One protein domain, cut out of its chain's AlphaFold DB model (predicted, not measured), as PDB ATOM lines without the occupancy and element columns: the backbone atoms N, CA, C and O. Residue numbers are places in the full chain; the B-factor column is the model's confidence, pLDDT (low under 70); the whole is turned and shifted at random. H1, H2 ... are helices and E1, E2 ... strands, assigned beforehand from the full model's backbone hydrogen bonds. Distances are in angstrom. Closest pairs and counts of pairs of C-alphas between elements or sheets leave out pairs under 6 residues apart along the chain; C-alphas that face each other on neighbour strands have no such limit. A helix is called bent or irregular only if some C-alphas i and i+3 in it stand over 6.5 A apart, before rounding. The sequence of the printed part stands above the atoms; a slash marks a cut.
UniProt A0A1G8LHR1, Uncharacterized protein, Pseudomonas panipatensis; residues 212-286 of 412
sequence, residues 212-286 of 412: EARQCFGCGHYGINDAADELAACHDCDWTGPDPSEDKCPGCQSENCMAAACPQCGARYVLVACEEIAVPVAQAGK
ATOM      1  N   GLU A 212     135.022 174.452 208.327       85.81
ATOM      2  CA  GLU A 212     134.460 173.320 207.609       85.81
ATOM      3  C   GLU A 212     135.532 172.562 206.826       85.81
ATOM      4  O   GLU A 212     136.320 173.134 206.069       85.81
ATOM      5  N   ALA A 213     135.556 171.245 207.013       88.56
ATOM      6  CA  ALA A 213     136.354 170.326 206.224       88.56
ATOM      7  C   ALA A 213     135.517 169.830 205.044       88.56
ATOM      8  O   ALA A 213     134.417 169.294 205.221       88.56
ATOM      9  N   ARG A 214     136.049 169.978 203.834       87.44
ATOM     10  CA  ARG A 214     135.370 169.633 202.584       87.44
ATOM     11  C   ARG A 214     136.200 168.646 201.771       87.44
ATOM     12  O   ARG A 214     137.421 168.769 201.714       87.44
ATOM     13  N   GLN A 215     135.541 167.707 201.095       89.88
ATOM     14  CA  GLN A 215     136.158 166.786 200.138       89.88
ATOM     15  C   GLN A 215     135.625 167.041 198.730       89.88
ATOM     16  O   GLN A 215     134.419 167.045 198.500       89.88
ATOM     17  N   CYS A 216     136.510 167.252 197.762       89.94
ATOM     18  CA  CYS A 216     136.122 167.447 196.372       89.94
ATOM     19  C   CYS A 216     135.633 166.133 195.749       89.94
ATOM     20  O   CYS A 216     136.336 165.123 195.795       89.94
ATOM     21  N   PHE A 217     134.475 166.162 195.085       85.50
ATOM     22  CA  PHE A 217     133.927 164.997 194.383       85.50
ATOM     23  C   PHE A 217     134.743 164.602 193.139       85.50
ATOM     24  O   PHE A 217     134.809 163.429 192.789       85.50
ATOM     25  N   GLY A 218     135.366 165.575 192.465       86.44
ATOM     26  CA  GLY A 218     136.093 165.340 191.214       86.44
ATOM     27  C   GLY A 218     137.484 164.738 191.414       86.44
ATOM     28  O   GLY A 218     137.816 163.733 190.793       86.44
ATOM     29  N   CYS A 219     138.310 165.353 192.269       91.06
ATOM     30  CA  CYS A 219     139.708 164.942 192.470       91.06
ATOM     31  C   CYS A 219     140.008 164.355 193.858       91.06
ATOM     32  O   CYS A 219     141.145 163.968 194.111       91.06
ATOM     33  N   GLY A 220     139.030 164.303 194.770       89.12
ATOM     34  CA  GLY A 220     139.229 163.792 196.131       89.12
ATOM     35  C   GLY A 220     140.024 164.716 197.061       89.12
ATOM     36  O   GLY A 220     140.344 164.307 198.172       89.12
ATOM     37  N   HIS A 221     140.343 165.943 196.634       87.69
ATOM     38  CA  HIS A 221     141.048 166.944 197.436       87.69
ATOM     39  C   HIS A 221     140.303 167.249 198.743       87.69
ATOM     40  O   HIS A 221     139.114 167.567 198.703       87.69
ATOM     41  N   TYR A 222     141.016 167.230 199.870       88.50
ATOM     42  CA  TYR A 222     140.509 167.670 201.170       88.50
ATOM     43  C   TYR A 222     141.018 169.070 201.494       88.50
ATOM     44  O   TYR A 222     142.218 169.312 201.380       88.50
ATOM     45  N   GLY A 223     140.113 169.952 201.913       84.81
ATOM     46  CA  GLY A 223     140.426 171.343 202.222       84.81
ATOM     47  C   GLY A 223     139.646 171.888 203.415       84.81
ATOM     48  O   GLY A 223     138.550 171.401 203.707       84.81
ATOM     49  N   ILE A 224     140.211 172.882 204.105       88.00
ATOM     50  CA  ILE A 224     139.599 173.541 205.273       88.00
ATOM     51  C   ILE A 224     139.225 174.962 204.881       88.00
ATOM     52  O   ILE A 224     140.108 175.776 204.629       88.00
ATOM     53  N   ASN A 225     137.926 175.267 204.823       83.62
ATOM     54  CA  ASN A 225     137.413 176.534 204.280       83.62
ATOM     55  C   ASN A 225     137.959 176.862 202.866       83.62
ATOM     56  O   ASN A 225     137.919 178.014 202.437       83.62
ATOM     57  N   ASP A 226     138.456 175.858 202.133       82.94
ATOM     58  CA  ASP A 226     139.084 176.047 200.827       82.94
ATOM     59  C   ASP A 226     138.035 176.309 199.745       82.94
ATOM     60  O   ASP A 226     136.972 175.675 199.696       82.94
ATOM     61  N   ALA A 227     138.357 177.249 198.862       82.50
ATOM     62  CA  ALA A 227     137.541 177.645 197.726       82.50
ATOM     63  C   ALA A 227     138.443 178.087 196.568       82.50
ATOM     64  O   ALA A 227     139.512 178.662 196.776       82.50
ATOM     65  N   ALA A 228     138.009 177.813 195.343       80.62
ATOM     66  CA  ALA A 228     138.579 178.425 194.157       80.62
ATOM     67  C   ALA A 228     138.242 179.923 194.115       80.62
ATOM     68  O   ALA A 228     137.096 180.309 194.345       80.62
ATOM     69  N   ASP A 229     139.226 180.755 193.775       79.69
ATOM     70  CA  ASP A 229     138.985 182.169 193.494       79.69
ATOM     71  C   ASP A 229     138.100 182.277 192.231       79.69
ATOM     72  O   ASP A 229     138.420 181.688 191.198       79.69
ATOM     73  N   GLU A 230     136.988 183.017 192.318       82.12
ATOM     74  CA  GLU A 230     136.074 183.345 191.201       82.12
ATOM     75  C   GLU A 230     135.326 182.165 190.547       82.12
ATOM     76  O   GLU A 230     134.622 182.370 189.556       82.12
ATOM     77  N   LEU A 231     135.424 180.944 191.082       84.50
ATOM     78  CA  LEU A 231     134.708 179.771 190.572       84.50
ATOM     79  C   LEU A 231     133.710 179.229 191.597       84.50
ATOM     80  O   LEU A 231     134.037 178.993 192.761       84.50
ATOM     81  N   ALA A 232     132.514 178.926 191.108       86.88
ATOM     82  CA  ALA A 232     131.455 178.275 191.854       86.88
ATOM     83  C   ALA A 232     131.047 176.961 191.179       86.88
ATOM     84  O   ALA A 232     131.184 176.764 189.966       86.88
ATOM     85  N   ALA A 233     130.533 176.046 191.986       87.88
ATOM     86  CA  ALA A 233     129.979 174.783 191.540       87.88
ATOM     87  C   ALA A 233     128.566 174.642 192.097       87.88
ATOM     88  O   ALA A 233     128.295 175.015 193.235       87.88
ATOM     89  N   CYS A 234     127.657 174.087 191.306       88.62
ATOM     90  CA  CYS A 234     126.340 173.741 191.813       88.62
ATOM     91  C   CYS A 234     126.428 172.442 192.621       88.62
ATOM     92  O   CYS A 234     127.098 171.488 192.218       88.62
ATOM     93  N   HIS A 235     125.747 172.382 193.764       85.75
ATOM     94  CA  HIS A 235     125.620 171.129 194.502       85.75
ATOM     95  C   HIS A 235     124.539 170.213 193.892       85.75
ATOM     96  O   HIS A 235     124.701 168.993 193.901       85.75
ATOM     97  N   ASP A 236     123.484 170.783 193.303       85.75
ATOM     98  CA  ASP A 236     122.321 170.037 192.796       85.75
ATOM     99  C   ASP A 236     122.491 169.498 191.367       85.75
ATOM    100  O   ASP A 236     121.835 168.528 190.985       85.75
ATOM    101  N   CYS A 237     123.365 170.109 190.565       87.69
ATOM    102  CA  CYS A 237     123.678 169.666 189.205       87.69
ATOM    103  C   CYS A 237     125.184 169.742 188.922       87.69
ATOM    104  O   CYS A 237     125.946 170.260 189.730       87.69
ATOM    105  N   ASP A 238     125.620 169.271 187.753       85.31
ATOM    106  CA  ASP A 238     127.046 169.213 187.383       85.31
ATOM    107  C   ASP A 238     127.610 170.548 186.850       85.31
ATOM    108  O   ASP A 238     128.647 170.582 186.184       85.31
ATOM    109  N   TRP A 239     126.923 171.666 187.096       88.25
ATOM    110  CA  TRP A 239     127.379 172.971 186.631       88.25
ATOM    111  C   TRP A 239     128.596 173.451 187.430       88.25
ATOM    112  O   TRP A 239     128.599 173.429 188.661       88.25
ATOM    113  N   THR A 240     129.607 173.932 186.711       86.38
ATOM    114  CA  THR A 240     130.808 174.581 187.249       86.38
ATOM    115  C   THR A 240     131.140 175.779 186.364       86.38
ATOM    116  O   THR A 240     131.014 175.703 185.138       86.38
ATOM    117  N   GLY A 241     131.518 176.907 186.960       86.88
ATOM    118  CA  GLY A 241     131.775 178.127 186.200       86.88
ATOM    119  C   GLY A 241     132.070 179.341 187.076       86.88
ATOM    120  O   GLY A 241     132.250 179.189 188.283       86.88
ATOM    121  N   PRO A 242     132.144 180.540 186.474       86.81
ATOM    122  CA  PRO A 242     132.395 181.780 187.202       86.81
ATOM    123  C   PRO A 242     131.321 182.033 188.259       86.81
ATOM    124  O   PRO A 242     130.145 181.798 187.979       86.81
ATOM    125  N   ASP A 243     131.712 182.531 189.430       82.94
ATOM    126  CA  ASP A 243     130.787 182.825 190.528       82.94
ATOM    127  C   ASP A 243     129.656 183.773 190.066       82.94
ATOM    128  O   ASP A 243     129.935 184.900 189.630       82.94
ATOM    129  N   PRO A 244     128.387 183.322 190.044       82.81
ATOM    130  CA  PRO A 244     127.284 184.150 189.585       82.81
ATOM    131  C   PRO A 244     126.986 185.280 190.580       82.81
ATOM    132  O   PRO A 244     127.119 185.134 191.789       82.81
ATOM    133  N   SER A 245     126.518 186.423 190.072       81.75
ATOM    134  CA  SER A 245     126.177 187.588 190.907       81.75
ATOM    135  C   SER A 245     124.970 187.370 191.828       81.75
ATOM    136  O   SER A 245     124.766 188.129 192.770       81.75
ATOM    137  N   GLU A 246     124.142 186.377 191.516       82.69
ATOM    138  CA  GLU A 246     122.992 185.945 192.306       82.69
ATOM    139  C   GLU A 246     123.201 184.469 192.663       82.69
ATOM    140  O   GLU A 246     123.742 183.721 191.845       82.69
ATOM    141  N   ASP A 247     122.750 184.035 193.845       81.81
ATOM    142  CA  ASP A 247     122.816 182.631 194.286       81.81
ATOM    143  C   ASP A 247     121.767 181.773 193.557       81.81
ATOM    144  O   ASP A 247     120.798 181.257 194.121       81.81
ATOM    145  N   LYS A 248     121.939 181.696 192.238       87.75
ATOM    146  CA  LYS A 248     121.086 180.987 191.304       87.75
ATOM    147  C   LYS A 248     121.950 180.283 190.278       87.75
ATOM    148  O   LYS A 248     122.702 180.914 189.535       87.75
ATOM    149  N   CYS A 249     121.820 178.964 190.203       88.12
ATOM    150  CA  CYS A 249     122.650 178.186 189.298       88.12
ATOM    151  C   CYS A 249     122.291 178.455 187.831       88.12
ATOM    152  O   CYS A 249     121.144 178.240 187.434       88.12
ATOM    153  N   PRO A 250     123.259 178.815 186.969       88.50
ATOM    154  CA  PRO A 250     122.993 178.986 185.542       88.50
ATOM    155  C   PRO A 250     122.563 177.691 184.834       88.50
ATOM    156  O   PRO A 250     121.835 177.750 183.844       88.50
ATOM    157  N   GLY A 251     122.990 176.530 185.345       88.75
ATOM    158  CA  GLY A 251     122.650 175.210 184.813       88.75
ATOM    159  C   GLY A 251     121.223 174.770 185.139       88.75
ATOM    160  O   GLY A 251     120.428 174.547 184.227       88.75
ATOM    161  N   CYS A 252     120.886 174.636 186.426       91.06
ATOM    162  CA  CYS A 252     119.580 174.123 186.860       91.06
ATOM    163  C   CYS A 252     118.549 175.208 187.210       91.06
ATOM    164  O   CYS A 252     117.382 174.876 187.395       91.06
ATOM    165  N   GLN A 253     118.948 176.485 187.268       89.06
ATOM    166  CA  GLN A 253     118.102 177.636 187.625       89.06
ATOM    167  C   GLN A 253     117.524 177.597 189.050       89.06
ATOM    168  O   GLN A 253     116.710 178.457 189.391       89.06
ATOM    169  N   SER A 254     117.949 176.645 189.883       86.88
ATOM    170  CA  SER A 254     117.601 176.593 191.302       86.88
ATOM    171  C   SER A 254     118.332 177.684 192.084       86.88
ATOM    172  O   SER A 254     119.470 178.036 191.767       86.88
ATOM    173  N   GLU A 255     117.676 178.199 193.118       88.62
ATOM    174  CA  GLU A 255     118.243 179.144 194.089       88.62
ATOM    175  C   GLU A 255     118.878 178.381 195.267       88.62
ATOM    176  O   GLU A 255     118.483 177.244 195.535       88.62
ATOM    177  N   ASN A 256     119.837 178.991 195.977       82.94
ATOM    178  CA  ASN A 256     120.531 178.421 197.152       82.94
ATOM    179  C   ASN A 256     121.270 177.095 196.892       82.94
ATOM    180  O   ASN A 256     121.375 176.242 197.777       82.94
ATOM    181  N   CYS A 257     121.748 176.887 195.668       84.12
ATOM    182  CA  CYS A 257     122.440 175.657 195.274       84.12
ATOM    183  C   CYS A 257     123.894 175.895 194.850       84.12
ATOM    184  O   CYS A 257     124.573 174.940 194.453       84.12
ATOM    185  N   MET A 258     124.371 177.145 194.911       85.31
ATOM    186  CA  MET A 258     125.750 177.495 194.593       85.31
ATOM    187  C   MET A 258     126.657 177.229 195.790       85.31
ATOM    188  O   MET A 258     126.368 177.603 196.922       85.31
ATOM    189  N   ALA A 259     127.777 176.568 195.529       83.00
ATOM    190  CA  ALA A 259     128.791 176.247 196.514       83.00
ATOM    191  C   ALA A 259     130.178 176.619 195.986       83.00
ATOM    192  O   ALA A 259     130.403 176.745 194.778       83.00
ATOM    193  N   ALA A 260     131.132 176.743 196.907       84.38
ATOM    194  CA  ALA A 260     132.532 176.927 196.557       84.38
ATOM    195  C   ALA A 260     133.028 175.774 195.666       84.38
ATOM    196  O   ALA A 260     132.815 174.594 195.971       84.38
ATOM    197  N   ALA A 261     133.714 176.116 194.575       87.12
ATOM    198  CA  ALA A 261     134.363 175.135 193.717       87.12
ATOM    199  C   ALA A 261     135.737 174.729 194.267       87.12
ATOM    200  O   ALA A 261     136.399 175.487 194.979       87.12
ATOM    201  N   CYS A 262     136.200 173.534 193.901       88.44
ATOM    202  CA  CYS A 262     137.545 173.076 194.232       88.44
ATOM    203  C   CYS A 262     138.618 173.906 193.502       88.44
ATOM    204  O   CYS A 262     138.584 173.970 192.273       88.44
ATOM    205  N   PRO A 263     139.631 174.461 194.196       85.81
ATOM    206  CA  PRO A 263     140.707 175.230 193.574       85.81
ATOM    207  C   PRO A 263     141.606 174.378 192.671       85.81
ATOM    208  O   PRO A 263     142.300 174.920 191.819       85.81
ATOM    209  N   GLN A 264     141.606 173.048 192.826       86.56
ATOM    210  CA  GLN A 264     142.425 172.165 191.991       86.56
ATOM    211  C   GLN A 264     141.754 171.748 190.682       86.56
ATOM    212  O   GLN A 264     142.450 171.544 189.691       86.56
ATOM    213  N   CYS A 265     140.432 171.569 190.664       87.19
ATOM    214  CA  CYS A 265     139.749 171.001 189.495       87.19
ATOM    215  C   CYS A 265     138.401 171.651 189.154       87.19
ATOM    216  O   CYS A 265     137.753 171.219 188.205       87.19
ATOM    217  N   GLY A 266     137.951 172.648 189.918       84.50
ATOM    218  CA  GLY A 266     136.681 173.349 189.709       84.50
ATOM    219  C   GLY A 266     135.428 172.545 190.075       84.50
ATOM    220  O   GLY A 266     134.328 173.083 190.016       84.50
ATOM    221  N   ALA A 267     135.561 171.275 190.463       85.81
ATOM    222  CA  ALA A 267     134.421 170.430 190.815       85.81
ATOM    223  C   ALA A 267     133.847 170.766 192.202       85.81
ATOM    224  O   ALA A 267     134.518 171.368 193.043       85.81
ATOM    225  N   ARG A 268     132.608 170.327 192.457       87.56
ATOM    226  CA  ARG A 268     131.912 170.572 193.727       87.56
ATOM    227  C   ARG A 268     132.607 169.924 194.925       87.56
ATOM    228  O   ARG A 268     133.128 168.803 194.842       87.56
ATOM    229  N   TYR A 269     132.549 170.623 196.049       87.00
ATOM    230  CA  TYR A 269     132.888 170.092 197.360       87.00
ATOM    231  C   TYR A 269     131.696 169.384 198.011       87.00
ATOM    232  O   TYR A 269     130.545 169.774 197.831       87.00
ATOM    233  N   VAL A 270     131.997 168.355 198.797       86.44
ATOM    234  CA  VAL A 270     131.085 167.698 199.732       86.44
ATOM    235  C   VAL A 270     131.550 168.042 201.141       86.44
ATOM    236  O   VAL A 270     132.732 167.887 201.458       86.44
ATOM    237  N   LEU A 271     130.636 168.524 201.981       83.88
ATOM    238  CA  LEU A 271     130.922 168.815 203.382       83.88
ATOM    239  C   LEU A 271     131.176 167.508 204.145       83.88
ATOM    240  O   LEU A 271     130.336 166.609 204.136       83.88
ATOM    241  N   VAL A 272     132.331 167.410 204.804       88.50
ATOM    242  CA  VAL A 272     132.732 166.241 205.605       88.50
ATOM    243  C   VAL A 272     132.533 166.511 207.094       88.50
ATOM    244  O   VAL A 272     132.027 165.643 207.801       88.50
ATOM    245  N   ALA A 273     132.914 167.700 207.572       85.38
ATOM    246  CA  ALA A 273     132.750 168.096 208.971       85.38
ATOM    247  C   ALA A 273     132.604 169.618 209.138       85.38
ATOM    248  O   ALA A 273     133.293 170.385 208.471       85.38
ATOM    249  N   CYS A 274     131.677 169.997 210.016       84.38
ATOM    250  CA  CYS A 274     131.363 171.305 210.598       84.38
ATOM    251  C   CYS A 274     131.822 171.576 212.034       84.38
ATOM    252  O   CYS A 274     131.420 170.761 212.852       84.38
ATOM    253  N   GLU A 275     132.519 172.659 212.405       85.19
ATOM    254  CA  GLU A 275     132.579 173.066 213.830       85.19
ATOM    255  C   GLU A 275     132.815 174.581 214.024       85.19
ATOM    256  O   GLU A 275     133.364 175.260 213.153       85.19
ATOM    257  N   GLU A 276     132.412 175.122 215.179       81.69
ATOM    258  CA  GLU A 276     132.819 176.458 215.640       81.69
ATOM    259  C   GLU A 276     133.975 176.338 216.635       81.69
ATOM    260  O   GLU A 276     133.808 175.818 217.737       81.69
ATOM    261  N   ILE A 277     135.145 176.867 216.281       80.19
ATOM    262  CA  ILE A 277     136.323 176.811 217.151       80.19
ATOM    263  C   ILE A 277     136.510 178.165 217.830       80.19
ATOM    264  O   ILE A 277     136.504 179.210 217.171       80.19
ATOM    265  N   ALA A 278     136.682 178.145 219.153       73.69
ATOM    266  CA  ALA A 278     137.094 179.319 219.909       73.69
ATOM    267  C   ALA A 278     138.529 179.690 219.513       73.69
ATOM    268  O   ALA A 278     139.442 178.872 219.626       73.69
ATOM    269  N   VAL A 279     138.724 180.913 219.033       66.50
ATOM    270  CA  VAL A 279     140.035 181.440 218.657       66.50
ATOM    271  C   VAL A 279     140.203 182.854 219.208       66.50
ATOM    272  O   VAL A 279     139.217 183.586 219.329       66.50
ATOM    273  N   PRO A 280     141.442 183.297 219.482       58.97
ATOM    274  CA  PRO A 280     141.695 184.681 219.866       58.97
ATOM    275  C   PRO A 280     141.107 185.642 218.817       58.97
ATOM    276  O   PRO A 280     141.253 185.403 217.614       58.97
ATOM    277  N   VAL A 281     140.474 186.749 219.228       57.44
ATOM    278  CA  VAL A 281     139.772 187.682 218.310       57.44
ATOM    279  C   VAL A 281     140.685 188.219 217.194       57.44
ATOM    280  O   VAL A 281     140.216 188.503 216.091       57.44
ATOM    281  N   ALA A 282     142.003 188.258 217.412       55.31
ATOM    282  CA  ALA A 282     142.995 188.595 216.387       55.31
ATOM    283  C   ALA A 282     142.972 187.660 215.154       55.31
ATOM    284  O   ALA A 282     143.335 188.088 214.056       55.31
ATOM    285  N   GLN A 283     142.536 186.405 215.318       50.59
ATOM    286  CA  GLN A 283     142.395 185.410 214.248       50.59
ATOM    287  C   GLN A 283     140.963 185.322 213.700       50.59
ATOM    288  O   GLN A 283     140.787 185.007 212.524       50.59
ATOM    289  N   ALA A 284     139.946 185.680 214.497       49.09
ATOM    290  CA  ALA A 284     138.541 185.563 214.100       49.09
ATOM    291  C   ALA A 284     138.124 186.457 212.914       49.09
ATOM    292  O   ALA A 284     137.156 186.161 212.219       49.09
ATOM    293  N   GLY A 285     138.874 187.530 212.640       46.34
ATOM    294  CA  GLY A 285     138.581 188.482 211.561       46.34
ATOM    295  C   GLY A 285     139.364 188.301 210.253       46.34
ATOM    296  O   GLY A 285     139.225 189.142 209.365       46.34
ATOM    297  N   LYS A 286     140.223 187.280 210.104       43.41
ATOM    298  CA  LYS A 286     141.165 187.191 208.965       43.41
ATOM    299  C   LYS A 286     141.164 185.828 208.267       43.41
ATOM    300  O   LYS A 286     142.188 185.161 208.184       43.41
TER     301      LYS A 286
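This is residues 212 to 286 of the 412 residues of an uncharacterized protein of Pseudomonas panipatensis (UniProt A0A1G8LHR1). Two small three-stranded sheets, each a hairpin with one further strand beside it, make up a small body, and the long bent strand E6 runs out of the first sheet into an arm, residues 277 to 286, that sticks out with the short helix H1 near its tip. A long loop, residues 243 to 257, lies at the far end of the body from this arm. The printed part has 75 residues, with six named strands and one named helix in the order E1 E2 E3 E4 E5 E6 H1; the sheets, E2 - E1 - E6 and E4 - E3 - E5, are antiparallel. It is mostly strand, though named elements hold only 33 of the 75 residues. The whole is only just compact, close to loose, with a radius of gyration of the C-alphas of 13.4 A, and only just elongated, spanning 41 by 27 by 19 A.

Find C-alpha 212 at (134.460, 173.320, 207.609); from there E1 runs to residue 216, 12.8 A on. E2 is residues 222 to 224, 7.2 A. Look next at C-alpha 269 at (132.888, 170.092, 197.360), where E6 begins; it runs 25.2 A to residue 279 and bends by 69 degrees at residue 272. In the other sheet, E3 is residues 231 to 234, 10.4 A, E4 residues 240 to 242, 7.4 A, and E5 residues 258 to 260, 7.1 A. H1, residues 281 to 284, spans 4.9 A and ends at C-alpha 284, (138.541, 185.563, 214.100).

Begin at E1, the inner strand of its sheet. E6 is antiparallel to it at 160 degrees, with N 213 and O 273 2.8 A apart, within hydrogen-bond range. E1 and E2 form a hairpin at 153 degrees; look at N 223 and O 214, 2.9 A. In the second sheet E3 is the inner strand. E3 and E4 form a hairpin at 141 degrees, with N 232 and O 241 2.8 A apart. E5 is antiparallel to E3 at 132 degrees, with N 259 and O 233 2.8 A apart. Between the sheets, the closest C-alphas of E5 and E6 are those of Ala 260 and Tyr 269, 6.9 A apart, while E1 and E3 are apart. H1 is on neither sheet and is too short for an O i to N i+4 pair; its one O i to N i+3 pair is within range.

The C-alphas of Cys 252 and Pro 280 are the two farthest apart, 41.1 A. Residues 277 to 286 stand free; without them the body spans 28 by 25 by 18 A. The printed part has no cut, and the link from E4 to E5, 15 residues, is long. Look for low confidence at residues 279 to 286, under 70; the mean pLDDT of the printed part is 82.3.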